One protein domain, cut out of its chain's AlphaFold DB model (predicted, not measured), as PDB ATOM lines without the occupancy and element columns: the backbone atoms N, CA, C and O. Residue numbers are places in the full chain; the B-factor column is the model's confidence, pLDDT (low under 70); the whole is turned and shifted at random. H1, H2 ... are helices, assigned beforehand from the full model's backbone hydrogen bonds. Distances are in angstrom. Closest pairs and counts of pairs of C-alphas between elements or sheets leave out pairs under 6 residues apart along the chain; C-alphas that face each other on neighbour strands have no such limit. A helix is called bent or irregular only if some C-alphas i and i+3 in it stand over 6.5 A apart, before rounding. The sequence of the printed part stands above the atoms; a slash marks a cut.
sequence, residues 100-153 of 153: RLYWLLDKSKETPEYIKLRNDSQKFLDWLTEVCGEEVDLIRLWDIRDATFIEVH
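AT A GLANCE: This is residues 100 to 153 of the 153 residues of an uncharacterized protein of Anisakis simplex (UniProt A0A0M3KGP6). The helices make a loose, open hook: H1 and the bent helix H2, made of arms H2a and H2b, follow one another round a curve, and the link of residues 133 to 140 folds back inside it before H3 runs outward. None of H1, H2a, H2b and H3 touches another helix, though H1 is near H2a, and residues 145 to 153, of which 145 to 151 belong to H3, stick out as a free end. The printed part has 54 residues with three named helices, in the order H1, H2, H3, and no named strand; the class is all helix. The whole is loose, with a radius of gyration of the C-alphas of 12.9 A and spans of 34 by 25 by 18 A.

HOW THE PARTS SIT: H1, residues 100 to 109, is joined by a tight link of 2 residues to H2, residues 112 to 132. By its hydrogen bonds H2 was assigned as one helix, but it is bent: C-alphas 120 and 123 are 7.9 A apart. Its arms are H2a, residues 112 to 120, and H2b, residues 123 to 132; their lines stand at a steep tilt of 68 degrees, only just short of about perpendicular. H1 and H2a are close but not clearly touching; their closest C-alphas, those of Lys 109 and Ile 115, are 6.8 A apart. They run the same way at a steep tilt of 57 degrees. H3, residues 141 to 151, is apart from H1 and H2a, and only just apart from H2b, with the closest C-alphas 8.4 A apart. H1 and H2b are apart. In H1, H2a, H2b and H3 every O i to N i+4 pair is within hydrogen-bond range.

IN THESE COORDINATES: H1 begins at C-alpha 100, (212.368, 206.934, 299.147), and is 14.4 A long. H2a measures 11.9 A and H2b 14.2 A. H3 measures 15.7 A and ends at C-alpha 151, (227.680, 178.745, 286.608).

THE WHOLE: The C-alphas farthest apart, those of Arg 100 and His 153, are 37.0 A apart. The printed part has no cut, and no link is long. Mean pLDDT of the printed part is 94.7; residue 153 is under 70.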
ATOM      1  N   ARG A 100     213.731 207.268 299.559       94.06
ATOM      2  CA  ARG A 100     212.368 206.934 299.147       94.06
ATOM      3  C   ARG A 100     212.286 205.562 298.480       94.06
ATOM      4  O   ARG A 100     211.268 204.897 298.654       94.06
ATOM      5  N   LEU A 101     213.329 205.137 297.763       92.44
ATOM      6  CA  LEU A 101     213.394 203.811 297.154       92.44
ATOM      7  C   LEU A 101     213.304 202.719 298.224       92.44
ATOM      8  O   LEU A 101     212.447 201.847 298.131       92.44
ATOM      9  N   TYR A 102     214.131 202.811 299.267       92.06
ATOM     10  CA  TYR A 102     214.140 201.834 300.358       92.06
ATOM     11  C   TYR A 102     212.823 201.833 301.133       92.06
ATOM     12  O   TYR A 102     212.266 200.771 301.386       92.06
ATOM     13  N   TRP A 103     212.245 203.011 301.393       95.81
ATOM     14  CA  TRP A 103     210.910 203.090 301.992       95.81
ATOM     15  C   TRP A 103     209.846 202.391 301.134       95.81
ATOM     16  O   TRP A 103     208.980 201.703 301.667       95.81
ATOM     17  N   LEU A 104     209.885 202.569 299.807       95.88
ATOM     18  CA  LEU A 104     208.932 201.929 298.892       95.88
ATOM     19  C   LEU A 104     209.126 200.413 298.862       95.88
ATOM     20  O   LEU A 104     208.140 199.680 298.843       95.88
ATOM     21  N   LEU A 105     210.377 199.954 298.904       93.94
ATOM     22  CA  LEU A 105     210.701 198.540 299.014       93.94
ATOM     23  C   LEU A 105     210.153 197.953 300.321       93.94
ATOM     24  O   LEU A 105     209.482 196.926 300.279       93.94
ATOM     25  N   ASP A 106     210.341 198.618 301.457       95.81
ATOM     26  CA  ASP A 106     209.807 198.145 302.738       95.81
ATOM     27  C   ASP A 106     208.275 198.130 302.745       95.81
ATOM     28  O   ASP A 106     207.670 197.142 303.158       95.81
ATOM     29  N   LYS A 107     207.629 199.153 302.170       97.56
ATOM     30  CA  LYS A 107     206.171 199.145 301.981       97.56
ATOM     31  C   LYS A 107     205.684 198.026 301.077       97.56
ATOM     32  O   LYS A 107     204.622 197.471 301.344       97.56
ATOM     33  N   SER A 108     206.452 197.646 300.060       96.50
ATOM     34  CA  SER A 108     206.101 196.497 299.222       96.50
ATOM     35  C   SER A 108     206.123 195.174 299.998       96.50
ATOM     36  O   SER A 108     205.342 194.283 299.688       96.50
ATOM     37  N   LYS A 109     206.944 195.058 301.051       96.25
ATOM     38  CA  LYS A 109     207.027 193.851 301.892       96.25
ATOM     39  C   LYS A 109     205.857 193.712 302.871       96.25
ATOM     40  O   LYS A 109     205.598 192.617 303.362       96.25
ATOM     41  N   GLU A 110     205.162 194.810 303.158       97.25
ATOM     42  CA  GLU A 110     203.979 194.839 304.027       97.25
ATOM     43  C   GLU A 110     202.694 194.410 303.291       97.25
ATOM     44  O   GLU A 110     201.659 194.223 303.933       97.25
ATOM     45  N   THR A 111     202.718 194.268 301.960       98.12
ATOM     46  CA  THR A 111     201.504 193.964 301.195       98.12
ATOM     47  C   THR A 111     201.036 192.517 301.405       98.12
ATOM     48  O   THR A 111     201.860 191.612 301.596       98.12
ATOM     49  N   PRO A 112     199.714 192.249 301.339       98.44
ATOM     50  CA  PRO A 112     199.182 190.893 301.463       98.44
ATOM     51  C   PRO A 112     199.768 189.918 300.436       98.44
ATOM     52  O   PRO A 112     199.984 188.752 300.756       98.44
ATOM     53  N   GLU A 113     200.049 190.384 299.219       97.81
ATOM     54  CA  GLU A 113     200.629 189.586 298.140       97.81
ATOM     55  C   GLU A 113     202.048 189.128 298.482       97.81
ATOM     56  O   GLU A 113     202.369 187.951 298.304       97.81
ATOM     57  N   TYR A 114     202.879 190.030 299.013       97.38
ATOM     58  CA  TYR A 114     204.243 189.697 299.416       97.38
ATOM     59  C   TYR A 114     204.250 188.740 300.609       97.38
ATOM     60  O   TYR A 114     204.943 187.722 300.588       97.38
ATOM     61  N   ILE A 115     203.442 189.029 301.635       97.81
ATOM     62  CA  ILE A 115     203.319 188.176 302.825       97.81
ATOM     63  C   ILE A 115     202.843 186.777 302.429       97.81
ATOM     64  O   ILE A 115     203.405 185.781 302.887       97.81
ATOM     65  N   LYS A 116     201.842 186.687 301.547       98.31
ATOM     66  CA  LYS A 116     201.353 185.408 301.033       98.31
ATOM     67  C   LYS A 116     202.454 184.650 300.292       98.31
ATOM     68  O   LYS A 116     202.698 183.498 300.628       98.31
ATOM     69  N   LEU A 117     203.154 185.292 299.352       97.75
ATOM     70  CA  LEU A 117     204.241 184.658 298.601       97.75
ATOM     71  C   LEU A 117     205.356 184.149 299.526       97.75
ATOM     72  O   LEU A 117     205.882 183.057 299.310       97.75
ATOM     73  N   ARG A 118     205.690 184.915 300.571       96.88
ATOM     74  CA  ARG A 118     206.689 184.523 301.571       96.88
ATOM     75  C   ARG A 118     206.244 183.276 302.319       96.88
ATOM     76  O   ARG A 118     207.002 182.316 302.386       96.88
ATOM     77  N   ASN A 119     205.016 183.277 302.834       97.81
ATOM     78  CA  ASN A 119     204.469 182.148 303.584       97.81
ATOM     79  C   ASN A 119     204.374 180.887 302.714       97.81
ATOM     80  O   ASN A 119     204.791 179.813 303.146       97.81
ATOM     81  N   ASP A 120     203.892 181.028 301.478       98.19
ATOM     82  CA  ASP A 120     203.770 179.927 300.517       98.19
ATOM     83  C   ASP A 120     205.150 179.345 300.142       98.19
ATOM     84  O   ASP A 120     205.275 178.145 299.898       98.19
ATOM     85  N   SER A 121     206.202 180.175 300.153       97.56
ATOM     86  CA  SER A 121     207.575 179.791 299.785       97.56
ATOM     87  C   SER A 121     208.478 179.458 300.978       97.56
ATOM     88  O   SER A 121     209.636 179.099 300.771       97.56
ATOM     89  N   GLN A 122     207.988 179.555 302.219       96.75
ATOM     90  CA  GLN A 122     208.836 179.547 303.419       96.75
ATOM     91  C   GLN A 122     209.722 178.298 303.509       96.75
ATOM     92  O   GLN A 122     210.926 178.418 303.688       96.75
ATOM     93  N   LYS A 123     209.161 177.107 303.257       97.81
ATOM     94  CA  LYS A 123     209.928 175.846 303.281       97.81
ATOM     95  C   LYS A 123     211.095 175.830 302.290       97.81
ATOM     96  O   LYS A 123     212.127 175.231 302.568       97.81
ATOM     97  N   PHE A 124     210.913 176.442 301.122       96.94
ATOM     98  CA  PHE A 124     211.953 176.524 300.100       96.94
ATOM     99  C   PHE A 124     213.037 177.533 300.490       96.94
ATOM    100  O   PHE A 124     214.218 177.250 300.318       96.94
ATOM    101  N   LEU A 125     212.641 178.675 301.059       96.88
ATOM    102  CA  LEU A 125     213.567 179.685 301.575       96.88
ATOM    103  C   LEU A 125     214.397 179.157 302.751       96.88
ATOM    104  O   LEU A 125     215.599 179.407 302.802       96.88
ATOM    105  N   ASP A 126     213.786 178.382 303.650       97.38
ATOM    106  CA  ASP A 126     214.478 177.737 304.772       97.38
ATOM    107  C   ASP A 126     215.529 176.742 304.264       97.38
ATOM    108  O   ASP A 126     216.679 176.765 304.700       97.38
ATOM    109  N   TRP A 127     215.156 175.914 303.282       97.62
ATOM    110  CA  TRP A 127     216.080 174.979 302.643       97.62
ATOM    111  C   TRP A 127     217.237 175.697 301.933       97.62
ATOM    112  O   TRP A 127     218.391 175.308 302.096       97.62
ATOM    113  N   LEU A 128     216.961 176.768 301.182       96.31
ATOM    114  CA  LEU A 128     218.013 177.571 300.550       96.31
ATOM    115  C   LEU A 128     218.935 178.216 301.584       96.31
ATOM    116  O   LEU A 128     220.144 178.215 301.394       96.31
ATOM    117  N   THR A 129     218.376 178.728 302.679       96.31
ATOM    118  CA  THR A 129     219.149 179.314 303.782       96.31
ATOM    119  C   THR A 129     220.116 178.292 304.382       96.31
ATOM    120  O   THR A 129     221.285 178.606 304.609       96.31
ATOM    121  N   GLU A 130     219.665 177.051 304.580       97.38
ATOM    122  CA  GLU A 130     220.512 175.950 305.052       97.38
ATOM    123  C   GLU A 130     221.631 175.612 304.054       97.38
ATOM    124  O   GLU A 130     222.789 175.488 304.447       97.38
ATOM    125  N   VAL A 131     221.306 175.503 302.760       95.25
ATOM    126  CA  VAL A 131     222.271 175.144 301.704       95.25
ATOM    127  C   VAL A 131     223.301 176.249 301.461       95.25
ATOM    128  O   VAL A 131     224.485 175.959 301.292       95.25
ATOM    129  N   CYS A 132     222.867 177.508 301.425       93.38
ATOM    130  CA  CYS A 132     223.727 178.657 301.154       93.38
ATOM    131  C   CYS A 132     224.544 179.087 302.381       93.38
ATOM    132  O   CYS A 132     225.567 179.750 302.223       93.38
ATOM    133  N   GLY A 133     224.120 178.716 303.595       94.94
ATOM    134  CA  GLY A 133     224.786 179.110 304.840       94.94
ATOM    135  C   GLY A 133     224.573 180.578 305.226       94.94
ATOM    136  O   GLY A 133     225.308 181.110 306.056       94.94
ATOM    137  N   GLU A 134     223.577 181.239 304.637       93.62
ATOM    138  CA  GLU A 134     223.197 182.625 304.915       93.62
ATOM    139  C   GLU A 134     221.686 182.818 304.762       93.62
ATOM    140  O   GLU A 134     221.039 182.060 304.049       93.62
ATOM    141  N   GLU A 135     221.110 183.832 305.420       94.62
ATOM    142  CA  GLU A 135     219.669 184.099 305.334       94.62
ATOM    143  C   GLU A 135     219.258 184.456 303.899       94.62
ATOM    144  O   GLU A 135     219.729 185.452 303.336       94.62
ATOM    145  N   VAL A 136     218.344 183.659 303.336       95.81
ATOM    146  CA  VAL A 136     217.756 183.863 302.011       95.81
ATOM    147  C   VAL A 136     216.290 184.244 302.165       95.81
ATOM    148  O   VAL A 136     215.458 183.443 302.590       95.81
ATOM    149  N   ASP A 137     215.955 185.467 301.763       94.62
ATOM    150  CA  ASP A 137     214.577 185.931 301.649       94.62
ATOM    151  C   ASP A 137     214.156 186.077 300.179       94.62
ATOM    152  O   ASP A 137     214.946 185.887 299.250       94.62
ATOM    153  N   LEU A 138     212.888 186.434 299.954       95.44
ATOM    154  CA  LEU A 138     212.362 186.640 298.602       95.44
ATOM    155  C   LEU A 138     213.117 187.717 297.812       95.44
ATOM    156  O   LEU A 138     213.124 187.652 296.584       95.44
ATOM    157  N   ILE A 139     213.728 188.700 298.484       92.75
ATOM    158  CA  ILE A 139     214.511 189.736 297.814       92.75
ATOM    159  C   ILE A 139     215.851 189.163 297.380       92.75
ATOM    160  O   ILE A 139     216.201 189.356 296.227       92.75
ATOM    161  N   ARG A 140     216.557 188.429 298.246       92.88
ATOM    162  CA  ARG A 140     217.886 187.840 297.993       92.88
ATOM    163  C   ARG A 140     217.880 186.647 297.040       92.88
ATOM    164  O   ARG A 140     218.924 186.297 296.503       92.88
ATOM    165  N   LEU A 141     216.718 186.054 296.756       93.50
ATOM    166  CA  LEU A 141     216.589 184.953 295.789       93.50
ATOM    167  C   LEU A 141     217.245 185.242 294.428       93.50
ATOM    168  O   LEU A 141     217.762 184.328 293.784       93.50
ATOM    169  N   TRP A 142     217.214 186.499 293.977       91.94
ATOM    170  CA  TRP A 142     217.814 186.895 292.704       91.94
ATOM    171  C   TRP A 142     219.332 186.674 292.658       91.94
ATOM    172  O   TRP A 142     219.822 186.293 291.600       91.94
ATOM    173  N   ASP A 143     220.046 186.834 293.778       91.94
ATOM    174  CA  ASP A 143     221.500 186.663 293.855       91.94
ATOM    175  C   ASP A 143     221.875 185.203 293.558       91.94
ATOM    176  O   ASP A 143     222.727 184.913 292.718       91.94
ATOM    177  N   ILE A 144     221.154 184.267 294.184       92.69
ATOM    178  CA  ILE A 144     221.344 182.822 293.995       92.69
ATOM    179  C   ILE A 144     220.968 182.419 292.573       92.69
ATOM    180  O   ILE A 144     221.681 181.659 291.914       92.69
ATOM    181  N   ARG A 145     219.833 182.922 292.079       93.06
ATOM    182  CA  ARG A 145     219.371 182.634 290.721       93.06
ATOM    183  C   ARG A 145     220.361 183.140 289.677       93.06
ATOM    184  O   ARG A 145     220.554 182.461 288.674       93.06
ATOM    185  N   ASP A 146     220.948 184.319 289.870       94.25
ATOM    186  CA  ASP A 146     221.923 184.880 288.932       94.25
ATOM    187  C   ASP A 146     223.202 184.039 288.909       94.25
ATOM    188  O   ASP A 146     223.614 183.583 287.842       94.25
ATOM    189  N   ALA A 147     223.751 183.721 290.086       93.06
ATOM    190  CA  ALA A 147     224.937 182.879 290.210       93.06
ATOM    191  C   ALA A 147     224.729 181.490 289.582       93.06
ATOM    192  O   ALA A 147     225.484 181.081 288.702       93.06
ATOM    193  N   THR A 148     223.656 180.792 289.960       92.12
ATOM    194  CA  THR A 148     223.358 179.450 289.429       92.12
ATOM    195  C   THR A 148     223.090 179.455 287.926       92.12
ATOM    196  O   THR A 148     223.488 178.525 287.229       92.12
ATOM    197  N   PHE A 149     222.449 180.500 287.394       94.94
ATOM    198  CA  PHE A 149     222.233 180.627 285.956       94.94
ATOM    199  C   PHE A 149     223.553 180.761 285.189       94.94
ATOM    200  O   PHE A 149     223.692 180.148 284.130       94.94
ATOM    201  N   ILE A 150     224.501 181.532 285.730       94.25
ATOM    202  CA  ILE A 150     225.813 181.781 285.124       94.25
ATOM    203  C   ILE A 150     226.747 180.574 285.257       94.25
ATOM    204  O   ILE A 150     227.512 180.320 284.342       94.25
ATOM    205  N   GLU A 151     226.727 179.845 286.373       92.44
ATOM    206  CA  GLU A 151     227.680 178.745 286.608       92.44
ATOM    207  C   GLU A 151     227.293 177.433 285.917       92.44
ATOM    208  O   GLU A 151     228.155 176.610 285.607       92.44
ATOM    209  N   VAL A 152     225.998 177.215 285.689       87.94
ATOM    210  CA  VAL A 152     225.485 175.975 285.086       87.94
ATOM    211  C   VAL A 152     225.511 176.026 283.546       87.94
ATOM    212  O   VAL A 152     225.293 174.999 282.901       87.94
ATOM    213  N   HIS A 153     225.808 177.187 282.948       59.84
ATOM    214  CA  HIS A 153     225.860 177.410 281.494       59.84
ATOM    215  C   HIS A 153     227.203 177.993 281.048       59.84
ATOM    216  O   HIS A 153     227.612 177.682 279.906       59.84
TER     217      HIS A 153